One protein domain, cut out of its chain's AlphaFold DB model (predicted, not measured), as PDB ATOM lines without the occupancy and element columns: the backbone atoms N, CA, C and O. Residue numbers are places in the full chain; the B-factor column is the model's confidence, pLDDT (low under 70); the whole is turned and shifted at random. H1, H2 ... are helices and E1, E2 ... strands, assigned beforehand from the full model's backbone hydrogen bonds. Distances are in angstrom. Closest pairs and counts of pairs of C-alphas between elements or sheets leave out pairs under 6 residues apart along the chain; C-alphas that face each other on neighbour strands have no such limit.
ATOM      1  N   ASN A   4     -31.305 -64.031  67.217       55.88
ATOM      2  CA  ASN A   4     -31.789 -63.449  65.962       55.88
ATOM      3  C   ASN A   4     -31.451 -61.952  65.813       55.88
ATOM      4  O   ASN A   4     -31.266 -61.481  64.693       55.88
ATOM      5  N   HIS A   5     -31.315 -61.209  66.918       57.12
ATOM      6  CA  HIS A   5     -30.916 -59.799  66.875       57.12
ATOM      7  C   HIS A   5     -29.427 -59.619  66.564       57.12
ATOM      8  O   HIS A   5     -29.074 -58.660  65.885       57.12
ATOM      9  N   LEU A   6     -28.566 -60.552  67.000       58.34
ATOM     10  CA  LEU A   6     -27.144 -60.528  66.644       58.34
ATOM     11  C   LEU A   6     -26.952 -60.739  65.138       58.34
ATOM     12  O   LEU A   6     -26.244 -59.966  64.506       58.34
ATOM     13  N   LEU A   7     -27.632 -61.737  64.566       59.72
ATOM     14  CA  LEU A   7     -27.547 -62.054  63.135       59.72
ATOM     15  C   LEU A   7     -28.050 -60.901  62.254       59.72
ATOM     16  O   LEU A   7     -27.415 -60.567  61.258       59.72
ATOM     17  N   SER A   8     -29.151 -60.252  62.649       61.44
ATOM     18  CA  SER A   8     -29.697 -59.093  61.927       61.44
ATOM     19  C   SER A   8     -28.746 -57.889  61.957       61.44
ATOM     20  O   SER A   8     -28.505 -57.255  60.929       61.44
ATOM     21  N   ALA A   9     -28.120 -57.623  63.108       65.19
ATOM     22  CA  ALA A   9     -27.126 -56.559  63.234       65.19
ATOM     23  C   ALA A   9     -25.872 -56.824  62.380       65.19
ATOM     24  O   ALA A   9     -25.326 -55.891  61.797       65.19
ATOM     25  N   SER A  10     -25.438 -58.085  62.253       64.19
ATOM     26  CA  SER A  10     -24.286 -58.457  61.418       64.19
ATOM     27  C   SER A  10     -24.541 -58.240  59.924       64.19
ATOM     28  O   SER A  10     -23.659 -57.763  59.215       64.19
ATOM     29  N   VAL A  11     -25.749 -58.554  59.445       71.25
ATOM     30  CA  VAL A  11     -26.130 -58.353  58.035       71.25
ATOM     31  C   VAL A  11     -26.204 -56.864  57.697       71.25
ATOM     32  O   VAL A  11     -25.669 -56.436  56.676       71.25
ATOM     33  N   LEU A  12     -26.793 -56.056  58.586       65.94
ATOM     34  CA  LEU A  12     -26.863 -54.603  58.412       65.94
ATOM     35  C   LEU A  12     -25.475 -53.943  58.404       65.94
ATOM     36  O   LEU A  12     -25.251 -53.021  57.622       65.94
ATOM     37  N   LEU A  13     -24.539 -54.436  59.224       65.75
ATOM     38  CA  LEU A  13     -23.164 -53.932  59.268       65.75
ATOM     39  C   LEU A  13     -22.360 -54.290  58.007       65.75
ATOM     40  O   LEU A  13     -21.495 -53.525  57.600       65.75
ATOM     41  N   MET A  14     -22.627 -55.436  57.374       63.09
ATOM     42  CA  MET A  14     -21.962 -55.791  56.113       63.09
ATOM     43  C   MET A  14     -22.480 -54.956  54.936       63.09
ATOM     44  O   MET A  14     -21.689 -54.542  54.091       63.09
ATOM     45  N   MET A  15     -23.777 -54.631  54.901       62.06
ATOM     46  CA  MET A  15     -24.360 -53.792  53.845       62.06
ATOM     47  C   MET A  15     -23.799 -52.359  53.826       62.06
ATOM     48  O   MET A  15     -23.679 -51.767  52.755       62.06
ATOM     49  N   SER A  16     -23.438 -51.793  54.983       61.56
ATOM     50  CA  SER A  16     -22.897 -50.429  55.070       61.56
ATOM     51  C   SER A  16     -21.453 -50.304  54.572       61.56
ATOM     52  O   SER A  16     -21.051 -49.213  54.177       61.56
ATOM     53  N   VAL A  17     -20.691 -51.403  54.514       61.97
ATOM     54  CA  VAL A  17     -19.305 -51.400  54.007       61.97
ATOM     55  C   VAL A  17     -19.258 -51.407  52.472       61.97
ATOM     56  O   VAL A  17     -18.351 -50.821  51.889       61.97
ATOM     57  N   LEU A  18     -20.256 -51.995  51.798       59.84
ATOM     58  CA  LEU A  18     -20.298 -52.058  50.328       59.84
ATOM     59  C   LEU A  18     -20.769 -50.749  49.661       59.84
ATOM     60  O   LEU A  18     -20.550 -50.563  48.467       59.84
ATOM     61  N   GLY A  19     -21.414 -49.843  50.403       55.91
ATOM     62  CA  GLY A  19     -21.957 -48.585  49.870       55.91
ATOM     63  C   GLY A  19     -20.984 -47.400  49.872       55.91
ATOM     64  O   GLY A  19     -21.305 -46.353  49.319       55.91
ATOM     65  N   ALA A  20     -19.804 -47.546  50.480       56.50
ATOM     66  CA  ALA A  20     -18.812 -46.479  50.622       56.50
ATOM     67  C   ALA A  20     -17.782 -46.462  49.479       56.50
ATOM     68  O   ALA A  20     -16.623 -46.106  49.693       56.50
ATOM     69  N   ALA A  21     -18.178 -46.852  48.264       58.53
ATOM     70  CA  ALA A  21     -17.359 -46.584  47.092       58.53
ATOM     71  C   ALA A  21     -17.276 -45.062  46.938       58.53
ATOM     72  O   ALA A  21     -18.271 -44.401  46.634       58.53
ATOM     73  N   SER A  22     -16.104 -44.499  47.221       58.09
ATOM     74  CA  SER A  22     -15.811 -43.094  46.995       58.09
ATOM     75  C   SER A  22     -16.037 -42.798  45.519       58.09
ATOM     76  O   SER A  22     -15.203 -43.094  44.668       58.09
ATOM     77  N   ALA A  23     -17.184 -42.199  45.204       58.53
ATOM     78  CA  ALA A  23     -17.350 -41.469  43.967       58.53
ATOM     79  C   ALA A  23     -16.370 -40.296  44.054       58.53
ATOM     80  O   ALA A  23     -16.682 -39.246  44.613       58.53
ATOM     81  N   HIS A  24     -15.135 -40.518  43.600       54.16
ATOM     82  CA  HIS A  24     -14.182 -39.451  43.362       54.16
ATOM     83  C   HIS A  24     -14.839 -38.567  42.313       54.16
ATOM     84  O   HIS A  24     -14.810 -38.874  41.124       54.16
ATOM     85  N   ALA A  25     -15.510 -37.508  42.763       54.34
ATOM     86  CA  ALA A  25     -15.875 -36.417  41.891       54.34
ATOM     87  C   ALA A  25     -14.558 -35.976  41.260       54.34
ATOM     88  O   ALA A  25     -13.689 -35.454  41.962       54.34
ATOM     89  N   GLN A  26     -14.360 -36.296  39.980       50.66
ATOM     90  CA  GLN A  26     -13.229 -35.783  39.233       50.66
ATOM     91  C   GLN A  26     -13.329 -34.268  39.345       50.66
ATOM     92  O   GLN A  26     -14.268 -33.650  38.845       50.66
ATOM     93  N   THR A  27     -12.434 -33.674  40.124       55.94
ATOM     94  CA  THR A  27     -12.390 -32.233  40.266       55.94
ATOM     95  C   THR A  27     -11.811 -31.701  38.969       55.94
ATOM     96  O   THR A  27     -10.619 -31.832  38.696       55.94
ATOM     97  N   GLU A  28     -12.669 -31.123  38.134       51.97
ATOM     98  CA  GLU A  28     -12.236 -30.386  36.953       51.97
ATOM     99  C   GLU A  28     -11.503 -29.117  37.410       51.97
ATOM    100  O   GLU A  28     -12.082 -28.055  37.650       51.97
ATOM    101  N   GLY A  29     -10.191 -29.242  37.603       60.31
ATOM    102  CA  GLY A  29      -9.307 -28.108  37.811       60.31
ATOM    103  C   GLY A  29      -9.097 -27.393  36.484       60.31
ATOM    104  O   GLY A  29      -8.300 -27.832  35.658       60.31
ATOM    105  N   TRP A  30      -9.800 -26.283  36.260       57.72
ATOM    106  CA  TRP A  30      -9.558 -25.448  35.087       57.72
ATOM    107  C   TRP A  30      -8.096 -24.992  35.075       57.72
ATOM    108  O   TRP A  30      -7.638 -24.346  36.019       57.72
ATOM    109  N   LEU A  31      -7.379 -25.251  33.976       59.50
ATOM    110  CA  LEU A  31      -6.049 -24.697  33.689       59.50
ATOM    111  C   LEU A  31      -6.137 -23.178  33.416       59.50
ATOM    112  O   LEU A  31      -5.703 -22.682  32.382       59.50
ATOM    113  N   ARG A  32      -6.738 -22.406  34.325       59.41
ATOM    114  CA  ARG A  32      -6.898 -20.943  34.261       59.41
ATOM    115  C   ARG A  32      -5.713 -20.215  34.908       59.41
ATOM    116  O   ARG A  32      -5.876 -19.183  35.548       59.41
ATOM    117  N   GLY A  33      -4.512 -20.765  34.750       66.19
ATOM    118  CA  GLY A  33      -3.278 -20.111  35.176       66.19
ATOM    119  C   GLY A  33      -2.837 -19.019  34.189       66.19
ATOM    120  O   GLY A  33      -3.159 -19.099  32.998       66.19
ATOM    121  N   PRO A  34      -2.067 -18.014  34.639       63.19
ATOM    122  CA  PRO A  34      -1.402 -17.070  33.745       63.19
ATOM    123  C   PRO A  34      -0.619 -17.806  32.644       63.19
ATOM    124  O   PRO A  34       0.163 -18.709  32.927       63.19
ATOM    125  N   GLY A  35      -0.848 -17.438  31.379       67.06
ATOM    126  CA  GLY A  35      -0.174 -18.043  30.221       67.06
ATOM    127  C   GLY A  35      -0.838 -19.294  29.630       67.06
ATOM    128  O   GLY A  35      -0.368 -19.784  28.592       67.06
ATOM    129  N   SER A  36      -1.942 -19.790  30.205       76.44
ATOM    130  CA  SER A  36      -2.630 -20.958  29.647       76.44
ATOM    131  C   SER A  36      -3.157 -20.702  28.231       76.44
ATOM    132  O   SER A  36      -3.441 -19.573  27.829       76.44
ATOM    133  N   ALA A  37      -3.182 -21.752  27.415       81.50
ATOM    134  CA  ALA A  37      -3.593 -21.697  26.014       81.50
ATOM    135  C   ALA A  37      -5.045 -22.158  25.837       81.50
ATOM    136  O   ALA A  37      -5.334 -22.914  24.914       81.50
ATOM    137  N   THR A  38      -5.930 -21.747  26.745       83.94
ATOM    138  CA  THR A  38      -7.328 -22.194  26.785       83.94
ATOM    139  C   THR A  38      -8.237 -20.983  26.628       83.94
ATOM    140  O   THR A  38      -8.263 -20.121  27.502       83.94
ATOM    141  N   GLY A  39      -8.941 -20.887  25.503       82.50
ATOM    142  CA  GLY A  39      -9.887 -19.821  25.180       82.50
ATOM    143  C   GLY A  39     -11.346 -20.217  25.355       82.50
ATOM    144  O   GLY A  39     -11.654 -21.320  25.797       82.50
ATOM    145  N   LYS A  40     -12.245 -19.286  25.016       83.94
ATOM    146  CA  LYS A  40     -13.706 -19.453  25.138       83.94
ATOM    147  C   LYS A  40     -14.210 -20.705  24.413       83.94
ATOM    148  O   LYS A  40     -15.039 -21.423  24.955       83.94
ATOM    149  N   ASP A  41     -13.671 -20.955  23.223       86.69
ATOM    150  CA  ASP A  41     -14.114 -22.030  22.331       86.69
ATOM    151  C   ASP A  41     -13.215 -23.278  22.400       86.69
ATOM    152  O   ASP A  41     -13.350 -24.193  21.585       86.69
ATOM    153  N   SER A  42     -12.275 -23.324  23.350       86.88
ATOM    154  CA  SER A  42     -11.468 -24.518  23.598       86.88
ATOM    155  C   SER A  42     -12.342 -25.650  24.131       86.88
ATOM    156  O   SER A  42     -13.225 -25.433  24.959       86.88
ATOM    157  N   LYS A  43     -12.059 -26.877  23.696       87.94
ATOM    158  CA  LYS A  43     -12.758 -28.087  24.137       87.94
ATOM    159  C   LYS A  43     -11.797 -29.030  24.843       87.94
ATOM    160  O   LYS A  43     -10.616 -29.077  24.503       87.94
ATOM    161  N   ILE A  44     -12.312 -29.783  25.807       86.44
ATOM    162  CA  ILE A  44     -11.594 -30.914  26.389       86.44
ATOM    163  C   ILE A  44     -12.066 -32.167  25.667       86.44
ATOM    164  O   ILE A  44     -13.252 -32.491  25.690       86.44
ATOM    165  N   GLU A  45     -11.141 -32.846  25.005       90.00
ATOM    166  CA  GLU A  45     -11.363 -34.206  24.526       90.00
ATOM    167  C   GLU A  45     -10.786 -35.167  25.563       90.00
ATOM    168  O   GLU A  45      -9.670 -34.953  26.046       90.00
ATOM    169  N   ALA A  46     -11.554 -36.196  25.909       91.19
ATOM    170  CA  ALA A  46     -11.167 -37.225  26.860       91.19
ATOM    171  C   ALA A  46     -11.240 -38.587  26.172       91.19
ATOM    172  O   ALA A  46     -12.291 -38.952  25.641       91.19
ATOM    173  N   ASP A  47     -10.132 -39.320  26.192       91.12
ATOM    174  CA  ASP A  47     -10.102 -40.731  25.824       91.12
ATOM    175  C   ASP A  47      -9.990 -41.555  27.105       91.12
ATOM    176  O   ASP A  47      -9.038 -41.392  27.867       91.12
ATOM    177  N   CYS A  48     -11.002 -42.370  27.389       92.00
ATOM    178  CA  CYS A  48     -11.162 -43.035  28.675       92.00
ATOM    179  C   CYS A  48     -11.093 -44.551  28.523       92.00
ATOM    180  O   CYS A  48     -11.885 -45.153  27.797       92.00
ATOM    181  N   ILE A  49     -10.217 -45.177  29.307       92.94
ATOM    182  CA  ILE A  49     -10.109 -46.628  29.424       92.94
ATOM    183  C   ILE A  49     -10.633 -47.091  30.779       92.94
ATOM    184  O   ILE A  49     -10.410 -46.451  31.809       92.94
ATOM    185  N   LYS A  50     -11.331 -48.229  30.780       94.56
ATOM    186  CA  LYS A  50     -11.770 -48.906  31.999       94.56
ATOM    187  C   LYS A  50     -10.870 -50.109  32.255       94.56
ATOM    188  O   LYS A  50     -10.779 -50.988  31.401       94.56
ATOM    189  N   ALA A  51     -10.216 -50.138  33.408       90.94
ATOM    190  CA  ALA A  51      -9.376 -51.250  33.830       90.94
ATOM    191  C   ALA A  51     -10.215 -52.396  34.426       90.94
ATOM    192  O   ALA A  51     -11.397 -52.236  34.746       90.94
ATOM    193  N   GLU A  52      -9.601 -53.572  34.568       93.75
ATOM    194  CA  GLU A  52     -10.261 -54.781  35.089       93.75
ATOM    195  C   GLU A  52     -10.741 -54.627  36.539       93.75
ATOM    196  O   GLU A  52     -11.751 -55.213  36.923       93.75
ATOM    197  N   ASP A  53     -10.063 -53.787  37.324       87.12
ATOM    198  CA  ASP A  53     -10.447 -53.422  38.692       87.12
ATOM    199  C   ASP A  53     -11.650 -52.458  38.757       87.12
ATOM    200  O   ASP A  53     -12.101 -52.079  39.838       87.12
ATOM    201  N   GLY A  54     -12.194 -52.068  37.600       86.31
ATOM    202  CA  GLY A  54     -13.329 -51.166  37.474       86.31
ATOM    203  C   GLY A  54     -12.966 -49.682  37.503       86.31
ATOM    204  O   GLY A  54     -13.867 -48.861  37.306       86.31
ATOM    205  N   SER A  55     -11.691 -49.329  37.700       84.50
ATOM    206  CA  SER A  55     -11.227 -47.945  37.624       84.50
ATOM    207  C   SER A  55     -11.317 -47.409  36.192       84.50
ATOM    208  O   SER A  55     -11.187 -48.151  35.216       84.50
ATOM    209  N   VAL A  56     -11.583 -46.109  36.060       89.88
ATOM    210  CA  VAL A  56     -11.613 -45.411  34.770       89.88
ATOM    211  C   VAL A  56     -10.512 -44.366  34.780       89.88
ATOM    212  O   VAL A  56     -10.479 -43.505  35.659       89.88
ATOM    213  N   THR A  57      -9.621 -44.446  33.799       89.88
ATOM    214  CA  THR A  57      -8.548 -43.472  33.586       89.88
ATOM    215  C   THR A  57      -8.775 -42.795  32.246       89.88
ATOM    216  O   THR A  57      -9.028 -43.479  31.257       89.88
ATOM    217  N   CYS A  58      -8.706 -41.466  32.223       89.00
ATOM    218  CA  CYS A  58      -8.918 -40.679  31.016       89.00
ATOM    219  C   CYS A  58      -7.692 -39.828  30.704       89.00
ATOM    220  O   CYS A  58      -7.278 -39.017  31.536       89.00
ATOM    221  N   ASP A  59      -7.179 -39.952  29.485       89.06
ATOM    222  CA  ASP A  59      -6.231 -38.999  28.929       89.06
ATOM    223  C   ASP A  59      -7.015 -37.813  28.373       89.06
ATOM    224  O   ASP A  59      -7.860 -37.950  27.486       89.06
ATOM    225  N   THR A  60      -6.758 -36.630  28.929       86.75
ATOM    226  CA  THR A  60      -7.449 -35.402  28.529       86.75
ATOM    227  C   THR A  60      -6.512 -34.490  27.757       86.75
ATOM    228  O   THR A  60      -5.344 -34.312  28.109       86.75
ATOM    229  N   LYS A  61      -7.029 -33.878  26.691       86.94
ATOM    230  CA  LYS A  61      -6.300 -32.877  25.905       86.94
ATOM    231  C   LYS A  61      -7.170 -31.656  25.638       86.94
ATOM    232  O   LYS A  61      -8.373 -31.764  25.400       86.94
ATOM    233  N   VAL A  62      -6.535 -30.487  25.639       86.75
ATOM    234  CA  VAL A  62      -7.168 -29.233  25.221       86.75
ATOM    235  C   VAL A  62      -7.069 -29.128  23.704       86.75
ATOM    236  O   VAL A  62      -5.970 -29.093  23.151       86.75
ATOM    237  N   VAL A  63      -8.212 -29.036  23.035       89.81
ATOM    238  CA  VAL A  63      -8.303 -28.778  21.599       89.81
ATOM    239  C   VAL A  63      -8.767 -27.346  21.393       89.81
ATOM    240  O   VAL A  63      -9.838 -26.944  21.849       89.81
ATOM    241  N   ASN A  64      -7.937 -26.567  20.708       88.50
ATOM    242  CA  ASN A  64      -8.254 -25.200  20.319       88.50
ATOM    243  C   ASN A  64      -8.824 -25.183  18.896       88.50
ATOM    244  O   ASN A  64      -8.383 -25.980  18.064       88.50
TER     245      ASN A  64
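What this domain is: This is residues 4 to 64 of the 80 residues of the protein "Putative conserved secreted protein" of Synechococcus sp. RS9907 (UniProt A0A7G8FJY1). A lone helix, H1, and the loose chain after it make a long arm, residues 4 to 29, which sticks out from a strand hairpin, E1 and E2, at the other end. The 61 printed residues hold one named helix, then two named strands in an antiparallel sheet, order E1 - E2; the class is mixed. The whole is extended, a rod of 65 by 26 by 15 A, with a radius of gyration of the C-alphas of 20.7 A.

How they stand to each other: H1, residues 4 to 18, has 9 of 11 O i to N i+4 pairs within hydrogen-bond range. E1, residues 43 to 50, and E2, residues 56 to 63, form a hairpin with a tight link, at 160 degrees between directions. N 43 and O 63 are 2.9 A apart, and N 49 and O 57 2.8 A, within hydrogen-bond range. H1 and E2 are apart.

Where its parts are: H1 begins at C-alpha 4 (-31.789, -63.449, 65.962) and is 22.5 A long. E1 measures 22.3 A. E2 measures 21.5 A and ends at C-alpha 63 (-8.303, -28.778, 21.599).

The domain as a whole: The C-alphas farthest apart, of Asn 4 and Gly 35, are 65.9 A apart. The printed part has no cut. The link from H1 to E1, 24 residues, is long. The model's pLDDT is under 70 at residues 4 to 10 and 12 to 35.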